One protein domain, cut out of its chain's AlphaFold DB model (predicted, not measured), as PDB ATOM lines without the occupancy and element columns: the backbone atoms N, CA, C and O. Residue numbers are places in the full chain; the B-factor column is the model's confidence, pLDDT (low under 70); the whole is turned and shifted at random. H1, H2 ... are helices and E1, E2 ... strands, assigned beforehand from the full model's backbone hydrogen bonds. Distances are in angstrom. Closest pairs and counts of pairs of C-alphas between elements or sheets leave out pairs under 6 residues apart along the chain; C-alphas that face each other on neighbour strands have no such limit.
ATOM      1  N   TYR A   5       9.673 -35.130  14.387       88.50
ATOM      2  CA  TYR A   5       8.475 -35.771  13.871       88.50
ATOM      3  C   TYR A   5       8.076 -36.897  14.812       88.50
ATOM      4  O   TYR A   5       8.931 -37.579  15.374       88.50
ATOM      5  N   HIS A   6       6.775 -37.093  14.961       88.31
ATOM      6  CA  HIS A   6       6.202 -38.129  15.806       88.31
ATOM      7  C   HIS A   6       5.371 -39.050  14.922       88.31
ATOM      8  O   HIS A   6       4.601 -38.560  14.098       88.31
ATOM      9  N   ALA A   7       5.541 -40.358  15.078       86.88
ATOM     10  CA  ALA A   7       4.721 -41.357  14.406       86.88
ATOM     11  C   ALA A   7       4.254 -42.400  15.422       86.88
ATOM     12  O   ALA A   7       5.047 -42.900  16.223       86.88
ATOM     13  N   THR A   8       2.967 -42.731  15.392       90.44
ATOM     14  CA  THR A   8       2.391 -43.799  16.216       90.44
ATOM     15  C   THR A   8       2.376 -45.088  15.406       90.44
ATOM     16  O   THR A   8       1.917 -45.083  14.273       90.44
ATOM     17  N   LEU A   9       2.880 -46.183  15.968       86.88
ATOM     18  CA  LEU A   9       2.917 -47.488  15.309       86.88
ATOM     19  C   LEU A   9       1.848 -48.403  15.897       86.88
ATOM     20  O   LEU A   9       1.641 -48.430  17.111       86.88
ATOM     21  N   ASN A  10       1.187 -49.197  15.064       89.00
ATOM     22  CA  ASN A  10       0.350 -50.278  15.576       89.00
ATOM     23  C   ASN A  10       1.216 -51.463  16.069       89.00
ATOM     24  O   ASN A  10       2.442 -51.472  15.930       89.00
ATOM     25  N   ALA A  11       0.587 -52.484  16.656       87.50
ATOM     26  CA  ALA A  11       1.305 -53.629  17.221       87.50
ATOM     27  C   ALA A  11       2.119 -54.424  16.177       87.50
ATOM     28  O   ALA A  11       3.206 -54.917  16.490       87.50
ATOM     29  N   GLU A  12       1.625 -54.541  14.943       87.00
ATOM     30  CA  GLU A  12       2.317 -55.251  13.862       87.00
ATOM     31  C   GLU A  12       3.539 -54.466  13.378       87.00
ATOM     32  O   GLU A  12       4.623 -55.031  13.230       87.00
ATOM     33  N   GLU A  13       3.394 -53.153  13.215       87.00
ATOM     34  CA  GLU A  13       4.451 -52.232  12.791       87.00
ATOM     35  C   GLU A  13       5.548 -52.114  13.853       87.00
ATOM     36  O   GLU A  13       6.738 -52.196  13.542       87.00
ATOM     37  N   ALA A  14       5.157 -52.007  15.125       88.56
ATOM     38  CA  ALA A  14       6.079 -52.027  16.254       88.56
ATOM     39  C   ALA A  14       6.843 -53.357  16.323       88.56
ATOM     40  O   ALA A  14       8.067 -53.370  16.472       88.56
ATOM     41  N   SER A  15       6.146 -54.484  16.160       89.25
ATOM     42  CA  SER A  15       6.771 -55.807  16.116       89.25
ATOM     43  C   SER A  15       7.759 -55.917  14.954       89.25
ATOM     44  O   SER A  15       8.894 -56.354  15.150       89.25
ATOM     45  N   ALA A  16       7.382 -55.452  13.759       87.88
ATOM     46  CA  ALA A  16       8.241 -55.437  12.580       87.88
ATOM     47  C   ALA A  16       9.506 -54.590  12.794       87.88
ATOM     48  O   ALA A  16      10.611 -55.064  12.499       87.88
ATOM     49  N   LEU A  17       9.365 -53.390  13.366       89.19
ATOM     50  CA  LEU A  17      10.483 -52.521  13.726       89.19
ATOM     51  C   LEU A  17      11.422 -53.202  14.728       89.19
ATOM     52  O   LEU A  17      12.637 -53.170  14.539       89.19
ATOM     53  N   MET A  18      10.880 -53.851  15.760       90.12
ATOM     54  CA  MET A  18      11.643 -54.444  16.867       90.12
ATOM     55  C   MET A  18      12.311 -55.787  16.541       90.12
ATOM     56  O   MET A  18      13.086 -56.302  17.349       90.12
ATOM     57  N   ARG A  19      12.080 -56.355  15.353       90.44
ATOM     58  CA  ARG A  19      12.769 -57.579  14.914       90.44
ATOM     59  C   ARG A  19      14.301 -57.393  14.943       90.44
ATOM     60  O   ARG A  19      14.793 -56.334  14.536       90.44
ATOM     61  N   PRO A  20      15.090 -58.425  15.299       89.94
ATOM     62  CA  PRO A  20      16.550 -58.338  15.335       89.94
ATOM     63  C   PRO A  20      17.161 -57.769  14.048       89.94
ATOM     64  O   PRO A  20      16.687 -58.042  12.937       89.94
ATOM     65  N   VAL A  21      18.213 -56.963  14.210       89.94
ATOM     66  CA  VAL A  21      18.971 -56.359  13.106       89.94
ATOM     67  C   VAL A  21      20.302 -57.093  12.951       89.94
ATOM     68  O   VAL A  21      21.256 -56.834  13.691       89.94
ATOM     69  N   ASN A  22      20.364 -57.986  11.963       87.06
ATOM     70  CA  ASN A  22      21.548 -58.788  11.651       87.06
ATOM     71  C   ASN A  22      22.446 -58.091  10.615       87.06
ATOM     72  O   ASN A  22      21.959 -57.461   9.675       87.06
ATOM     73  N   GLY A  23      23.765 -58.229  10.777       87.44
ATOM     74  CA  GLY A  23      24.769 -57.655   9.876       87.44
ATOM     75  C   GLY A  23      25.159 -56.207  10.192       87.44
ATOM     76  O   GLY A  23      24.767 -55.623  11.209       87.44
ATOM     77  N   SER A  24      25.958 -55.619   9.310       85.31
ATOM     78  CA  SER A  24      26.503 -54.265   9.425       85.31
ATOM     79  C   SER A  24      26.265 -53.483   8.131       85.31
ATOM     80  O   SER A  24      26.192 -54.060   7.052       85.31
ATOM     81  N   GLY A  25      26.094 -52.165   8.251       86.44
ATOM     82  CA  GLY A  25      25.787 -51.296   7.115       86.44
ATOM     83  C   GLY A  25      24.983 -50.063   7.515       86.44
ATOM     84  O   GLY A  25      24.516 -49.942   8.651       86.44
ATOM     85  N   GLY A  26      24.826 -49.128   6.575       85.62
ATOM     86  CA  GLY A  26      24.074 -47.888   6.796       85.62
ATOM     87  C   GLY A  26      22.610 -48.138   7.171       85.62
ATOM     88  O   GLY A  26      22.083 -47.473   8.062       85.62
ATOM     89  N   PHE A  27      21.986 -49.145   6.560       82.06
ATOM     90  CA  PHE A  27      20.601 -49.528   6.826       82.06
ATOM     91  C   PHE A  27      20.424 -50.164   8.208       82.06
ATOM     92  O   PHE A  27      19.560 -49.768   8.983       82.06
ATOM     93  N   GLN A  28      21.296 -51.102   8.570       87.38
ATOM     94  CA  GLN A  28      21.281 -51.745   9.881       87.38
ATOM     95  C   GLN A  28      21.520 -50.718  10.993       87.38
ATOM     96  O   GLN A  28      20.900 -50.786  12.052       87.38
ATOM     97  N   SER A  29      22.387 -49.733  10.750       90.50
ATOM     98  CA  SER A  29      22.583 -48.602  11.661       90.50
ATOM     99  C   SER A  29      21.329 -47.735  11.790       90.50
ATOM    100  O   SER A  29      20.990 -47.332  12.902       90.50
ATOM    101  N   LEU A  30      20.606 -47.488  10.689       89.25
ATOM    102  CA  LEU A  30      19.323 -46.783  10.724       89.25
ATOM    103  C   LEU A  30      18.289 -47.563  11.544       89.25
ATOM    104  O   LEU A  30      17.750 -47.005  12.491       89.25
ATOM    105  N   LEU A  31      18.069 -48.850  11.261       89.69
ATOM    106  CA  LEU A  31      17.103 -49.673  11.999       89.69
ATOM    107  C   LEU A  31      17.384 -49.694  13.505       89.69
ATOM    108  O   LEU A  31      16.468 -49.497  14.296       89.69
ATOM    109  N   ARG A  32      18.646 -49.856  13.919       92.06
ATOM    110  CA  ARG A  32      19.019 -49.794  15.345       92.06
ATOM    111  C   ARG A  32      18.743 -48.425  15.955       92.06
ATOM    112  O   ARG A  32      18.310 -48.336  17.100       92.06
ATOM    113  N   SER A  33      18.983 -47.355  15.198       92.06
ATOM    114  CA  SER A  33      18.649 -46.004  15.642       92.06
ATOM    115  C   SER A  33      17.142 -45.815  15.813       92.06
ATOM    116  O   SER A  33      16.746 -45.144  16.760       92.06
ATOM    117  N   LEU A  34      16.324 -46.386  14.928       91.44
ATOM    118  CA  LEU A  34      14.864 -46.311  15.002       91.44
ATOM    119  C   LEU A  34      14.322 -47.142  16.170       91.44
ATOM    120  O   LEU A  34      13.520 -46.643  16.949       91.44
ATOM    121  N   GLN A  35      14.840 -48.356  16.370       93.00
ATOM    122  CA  GLN A  35      14.527 -49.188  17.540       93.00
ATOM    123  C   GLN A  35      14.846 -48.477  18.859       93.00
ATOM    124  O   GLN A  35      14.080 -48.566  19.809       93.00
ATOM    125  N   LYS A  36      15.963 -47.740  18.920       93.56
ATOM    126  CA  LYS A  36      16.334 -46.947  20.100       93.56
ATOM    127  C   LYS A  36      15.416 -45.738  20.321       93.56
ATOM    128  O   LYS A  36      15.275 -45.295  21.455       93.56
ATOM    129  N   ALA A  37      14.848 -45.185  19.252       91.75
ATOM    130  CA  ALA A  37      13.969 -44.019  19.300       91.75
ATOM    131  C   ALA A  37      12.491 -44.372  19.543       91.75
ATOM    132  O   ALA A  37      11.686 -43.477  19.798       91.75
ATOM    133  N   PHE A  38      12.132 -45.653  19.443       94.06
ATOM    134  CA  PHE A  38      10.784 -46.143  19.687       94.06
ATOM    135  C   PHE A  38      10.503 -46.278  21.190       94.06
ATOM    136  O   PHE A  38      11.260 -46.918  21.921       94.06
ATOM    137  N   ASP A  39       9.396 -45.696  21.645       93.06
ATOM    138  CA  ASP A  39       8.848 -45.856  22.990       93.06
ATOM    139  C   ASP A  39       7.759 -46.947  22.979       93.06
ATOM    140  O   ASP A  39       6.619 -46.686  22.574       93.06
ATOM    141  N   PRO A  40       8.056 -48.165  23.471       88.50
ATOM    142  CA  PRO A  40       7.097 -49.266  23.477       88.50
ATOM    143  C   PRO A  40       5.936 -49.059  24.455       88.50
ATOM    144  O   PRO A  40       4.940 -49.769  24.365       88.50
ATOM    145  N   LYS A  41       6.026 -48.116  25.407       90.44
ATOM    146  CA  LYS A  41       4.911 -47.816  26.321       90.44
ATOM    147  C   LYS A  41       3.855 -46.943  25.654       90.44
ATOM    148  O   LYS A  41       2.686 -47.029  26.015       90.44
ATOM    149  N   LYS A  42       4.280 -46.094  24.718       89.56
ATOM    150  CA  LYS A  42       3.414 -45.163  23.983       89.56
ATOM    151  C   LYS A  42       3.087 -45.630  22.568       89.56
ATOM    152  O   LYS A  42       2.225 -45.036  21.935       89.56
ATOM    153  N   ASN A  43       3.759 -46.681  22.092       89.75
ATOM    154  CA  ASN A  43       3.750 -47.092  20.690       89.75
ATOM    155  C   ASN A  43       4.099 -45.930  19.749       89.75
ATOM    156  O   ASN A  43       3.493 -45.755  18.697       89.75
ATOM    157  N   GLU A  44       5.074 -45.119  20.142       91.62
ATOM    158  CA  GLU A  44       5.417 -43.882  19.451       91.62
ATOM    159  C   GLU A  44       6.905 -43.872  19.114       91.62
ATOM    160  O   GLU A  44       7.734 -44.288  19.921       91.62
ATOM    161  N   ILE A  45       7.259 -43.394  17.926       91.12
ATOM    162  CA  ILE A  45       8.640 -43.147  17.531       91.12
ATOM    163  C   ILE A  45       8.850 -41.658  17.280       91.12
ATOM    164  O   ILE A  45       8.062 -41.005  16.593       91.12
ATOM    165  N   VAL A  46       9.943 -41.139  17.834       90.38
ATOM    166  CA  VAL A  46      10.369 -39.754  17.638       90.38
ATOM    167  C   VAL A  46      11.516 -39.730  16.636       90.38
ATOM    168  O   VAL A  46      12.547 -40.370  16.837       90.38
ATOM    169  N   LEU A  47      11.334 -38.993  15.548       89.44
ATOM    170  CA  LEU A  47      12.244 -38.958  14.411       89.44
ATOM    171  C   LEU A  47      12.787 -37.552  14.197       89.44
ATOM    172  O   LEU A  47      12.054 -36.568  14.241       89.44
ATOM    173  N   THR A  48      14.077 -37.448  13.910       90.12
ATOM    174  CA  THR A  48      14.674 -36.198  13.434       90.12
ATOM    175  C   THR A  48      14.470 -36.043  11.931       90.12
ATOM    176  O   THR A  48      14.324 -37.028  11.204       90.12
ATOM    177  N   SER A  49      14.544 -34.809  11.429       87.38
ATOM    178  CA  SER A  49      14.552 -34.535   9.983       87.38
ATOM    179  C   SER A  49      15.602 -35.352   9.219       87.38
ATOM    180  O   SER A  49      15.337 -35.823   8.118       87.38
ATOM    181  N   GLU A  50      16.775 -35.599   9.807       87.06
ATOM    182  CA  GLU A  50      17.814 -36.432   9.188       87.06
ATOM    183  C   GLU A  50      17.421 -37.912   9.092       87.06
ATOM    184  O   GLU A  50      17.781 -38.589   8.125       87.06
ATOM    185  N   GLN A  51      16.713 -38.436  10.096       86.69
ATOM    186  CA  GLN A  51      16.204 -39.807  10.079       86.69
ATOM    187  C   GLN A  51      15.087 -39.953   9.051       86.69
ATOM    188  O   GLN A  51      15.115 -40.920   8.293       86.69
ATOM    189  N   VAL A  52      14.178 -38.979   8.965       86.69
ATOM    190  CA  VAL A  52      13.128 -38.938   7.935       86.69
ATOM    191  C   VAL A  52      13.746 -38.931   6.535       86.69
ATOM    192  O   VAL A  52      13.398 -39.771   5.710       86.69
ATOM    193  N   GLU A  53      14.751 -38.092   6.281       85.38
ATOM    194  CA  GLU A  53      15.457 -38.059   4.991       85.38
ATOM    195  C   GLU A  53      16.198 -39.364   4.670       85.38
ATOM    196  O   GLU A  53      16.328 -39.756   3.507       85.38
ATOM    197  N   LYS A  54      16.724 -40.058   5.685       86.00
ATOM    198  CA  LYS A  54      17.313 -41.389   5.493       86.00
ATOM    199  C   LYS A  54      16.237 -42.410   5.148       86.00
ATOM    200  O   LYS A  54      16.418 -43.122   4.168       86.00
ATOM    201  N   ILE A  55      15.137 -42.457   5.900       83.31
ATOM    202  CA  ILE A  55      13.993 -43.339   5.627       83.31
ATOM    203  C   ILE A  55      13.493 -43.111   4.198       83.31
ATOM    204  O   ILE A  55      13.346 -44.075   3.457       83.31
ATOM    205  N   ARG A  56      13.344 -41.854   3.771       80.38
ATOM    206  CA  ARG A  56      12.911 -41.486   2.417       80.38
ATOM    207  C   ARG A  56      13.856 -41.990   1.328       80.38
ATOM    208  O   ARG A  56      13.395 -42.544   0.335       80.38
ATOM    209  N   ARG A  57      15.171 -41.809   1.500       82.19
ATOM    210  CA  ARG A  57      16.180 -42.322   0.553       82.19
ATOM    211  C   ARG A  57      16.110 -43.839   0.441       82.19
ATOM    212  O   ARG A  57      15.953 -44.373  -0.647       82.19
ATOM    213  N   TYR A  58      16.121 -44.509   1.587       76.19
ATOM    214  CA  TYR A  58      16.017 -45.960   1.669       76.19
ATOM    215  C   TYR A  58      14.708 -46.477   1.048       76.19
ATOM    216  O   TYR A  58      14.751 -47.430   0.282       76.19
ATOM    217  N   SER A  59      13.576 -45.815   1.284       72.50
ATOM    218  CA  SER A  59      12.278 -46.184   0.706       72.50
ATOM    219  C   SER A  59      12.188 -45.967  -0.807       72.50
ATOM    220  O   SER A  59      11.425 -46.668  -1.458       72.50
ATOM    221  N   LYS A  60      12.929 -45.007  -1.379       68.44
ATOM    222  CA  LYS A  60      12.990 -44.800  -2.837       68.44
ATOM    223  C   LYS A  60      13.917 -45.789  -3.540       68.44
ATOM    224  O   LYS A  60      13.630 -46.180  -4.666       68.44
ATOM    225  N   ASP A  61      15.025 -46.151  -2.897       62.62
ATOM    226  CA  ASP A  61      16.084 -46.959  -3.514       62.62
ATOM    227  C   ASP A  61      15.795 -48.470  -3.472       62.62
ATOM    228  O   ASP A  61      16.353 -49.230  -4.264       62.62
ATOM    229  N   TYR A  62      14.926 -48.926  -2.568       55.84
ATOM    230  CA  TYR A  62      14.595 -50.340  -2.400       55.84
ATOM    231  C   TYR A  62      13.138 -50.611  -2.789       55.84
ATOM    232  O   TYR A  62      12.214 -50.151  -2.128       55.84
ATOM    233  N   GLY A  63      12.951 -51.385  -3.862       47.62
ATOM    234  CA  GLY A  63      11.649 -51.912  -4.279       47.62
ATOM    235  C   GLY A  63      11.189 -53.125  -3.458       47.62
ATOM    236  O   GLY A  63      11.984 -53.749  -2.751       47.62
ATOM    237  N   ALA A  64       9.897 -53.439  -3.602       46.97
ATOM    238  CA  ALA A  64       9.118 -54.415  -2.836       46.97
ATOM    239  C   ALA A  64       9.867 -55.696  -2.417       46.97
ATOM    240  O   ALA A  64      10.305 -56.506  -3.235       46.97
ATOM    241  N   GLY A  65       9.969 -55.879  -1.102       52.06
ATOM    242  CA  GLY A  65      10.591 -57.001  -0.396       52.06
ATOM    243  C   GLY A  65      10.607 -56.715   1.110       52.06
ATOM    244  O   GLY A  65      10.277 -55.604   1.509       52.06
ATOM    245  N   GLY A  66      11.035 -57.657   1.967       53.66
ATOM    246  CA  GLY A  66      10.959 -57.551   3.451       53.66
ATOM    247  C   GLY A  66      11.685 -56.360   4.120       53.66
ATOM    248  O   GLY A  66      11.734 -56.258   5.347       53.66
ATOM    249  N   PHE A  67      12.274 -55.490   3.302       58.38
ATOM    250  CA  PHE A  67      12.720 -54.136   3.592       58.38
ATOM    251  C   PHE A  67      11.553 -53.156   3.822       58.38
ATOM    252  O   PHE A  67      11.584 -52.394   4.789       58.38
ATOM    253  N   GLU A  68      10.537 -53.206   2.955       60.06
ATOM    254  CA  GLU A  68       9.361 -52.335   2.962       60.06
ATOM    255  C   GLU A  68       8.571 -52.571   4.254       60.06
ATOM    256  O   GLU A  68       8.418 -51.646   5.038       60.06
ATOM    257  N   ASP A  69       8.278 -53.827   4.605       67.31
ATOM    258  CA  ASP A  69       7.471 -54.191   5.783       67.31
ATOM    259  C   ASP A  69       7.882 -53.516   7.105       67.31
ATOM    260  O   ASP A  69       7.036 -53.250   7.958       67.31
ATOM    261  N   ARG A  70       9.183 -53.267   7.326       75.50
ATOM    262  CA  ARG A  70       9.664 -52.669   8.585       75.50
ATOM    263  C   ARG A  70       9.591 -51.145   8.604       75.50
ATOM    264  O   ARG A  70       9.391 -50.573   9.672       75.50
ATOM    265  N   LEU A  71       9.838 -50.493   7.470       76.44
ATOM    266  CA  LEU A  71       9.865 -49.029   7.374       76.44
ATOM    267  C   LEU A  71       8.537 -48.449   6.888       76.44
ATOM    268  O   LEU A  71       8.247 -47.300   7.196       76.44
ATOM    269  N   ASP A  72       7.724 -49.239   6.197       73.81
ATOM    270  CA  ASP A  72       6.439 -48.846   5.625       73.81
ATOM    271  C   ASP A  72       5.444 -48.429   6.714       73.81
ATOM    272  O   ASP A  72       4.810 -47.384   6.614       73.81
ATOM    273  N   GLY A  73       5.412 -49.144   7.844       72.44
ATOM    274  CA  GLY A  73       4.626 -48.717   9.004       72.44
ATOM    275  C   GLY A  73       5.032 -47.341   9.541       72.44
ATOM    276  O   GLY A  73       4.183 -46.510   9.846       72.44
ATOM    277  N   ILE A  74       6.333 -47.047   9.596       73.81
ATOM    278  CA  ILE A  74       6.820 -45.724  10.018       73.81
ATOM    279  C   ILE A  74       6.484 -44.672   8.959       73.81
ATOM    280  O   ILE A  74       6.047 -43.576   9.296       73.81
ATOM    281  N   HIS A  75       6.672 -45.004   7.685       75.38
ATOM    282  CA  HIS A  75       6.415 -44.116   6.561       75.38
ATOM    283  C   HIS A  75       4.937 -43.714   6.469       75.38
ATOM    284  O   HIS A  75       4.642 -42.532   6.321       75.38
ATOM    285  N   ARG A  76       4.008 -44.665   6.637       74.56
ATOM    286  CA  ARG A  76       2.557 -44.412   6.643       74.56
ATOM    287  C   ARG A  76       2.090 -43.544   7.809       74.56
ATOM    288  O   ARG A  76       1.146 -42.782   7.644       74.56
ATOM    289  N   ASN A  77       2.721 -43.684   8.977       75.19
ATOM    290  CA  ASN A  77       2.319 -42.983  10.200       75.19
ATOM    291  C   ASN A  77       3.102 -41.689  10.453       75.19
ATOM    292  O   ASN A  77       2.854 -41.002  11.446       75.19
ATOM    293  N   LEU A  78       4.042 -41.334   9.574       74.69
ATOM    294  CA  LEU A  78       4.589 -39.987   9.555       74.69
ATOM    295  C   LEU A  78       3.464 -39.027   9.129       74.69
ATOM    296  O   LEU A  78       2.840 -39.259   8.092       74.69
TER     297      LEU A  78
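Overview. This is residues 5 to 78 of the 83 residues of an uncharacterized protein of Sphingomonas sp. EC-HK361 (UniProt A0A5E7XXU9). Four short helices set crosswise to each other make a compact cluster, with a small antiparallel sheet of two strands, E1 and E2, on one side of it. H1 packs on both H2 and H4, which bring their residues 33 to 37 and 73 to 77 near the sheet, while H3 follows directly on E2 and packs on H4 with its residues 55 to 59; residues 60 to 65, of which 60 to 61 belong to H3, stick out free. The printed part has 74 residues, in the order E1, H1, H2, E2, H3, H4, and its class is mostly helix. It is compact and rounded, with a radius of gyration of the C-alphas of 11.2 A and spans of 30 by 24 by 20 A.

Arrangement. E1, residues 5 to 8, and E2, residues 44 to 48, are antiparallel neighbours at 159 degrees. N 7 and O 45 are 3.0 A apart and N 45 and O 7 are 2.8 A apart, within hydrogen-bond range. Residues 38 to 39 also pair with residues 44 to 45 of E2, antiparallel. The closest C-alphas of H2, residues 26 to 37, and E2 are those of Ala 37 and Ile 45, 5.7 A apart. The closest C-alphas of H4, residues 68 to 77, and E1 are those of Asn 77 and Ala 7, 5.1 A apart. E2 and H4 are near each other, with 5 pairs of C-alphas within 10 A. H1, residues 11 to 18, touches H4 at a steep tilt of 59 degrees, closest at the C-alphas of Ala 16 and Arg 70, 5.1 A. H1 touches H2 through residues 31 to 35 of H2 alone, closest at the C-alphas of Met 18 and Gln 35, 6.0 A. H3, residues 49 to 61, touches H4 with residues 55 to 59 alone, closest at the C-alphas of Ser 59 and Glu 68, 7.2 A. H2 and H3 only just touch, with 3 pairs of C-alphas within 8 A, closest at Leu 30 and Gln 51, 7.7 A. H1 and H3 are apart, and H2 and H4 are apart. Each O i to N i+4 pair is within hydrogen-bond range in H1, H2 and H3, and 4 of 6 are in H4.

Along the chain. E1 begins at C-alpha 5 (8.475, -35.771, 13.871) and is 10.3 A long; E2 is 13.5 A long. H3 is 18.4 A long, H2 16.5 A, H4 13.8 A and H1 10.4 A. H2 begins at C-alpha 26 (24.074, -47.888, 6.796), and H4 ends at C-alpha 77 (2.319, -42.983, 10.200).

Size, cuts and confidence. The two C-alphas farthest apart are those of Lys 41 and Asp 61, 31.9 A. The printed part has no cut and no long link; E1 to H1 and E2 to H3 are tight links. The mean pLDDT of the printed part is 82.3, and residues 60 to 69 are under 70.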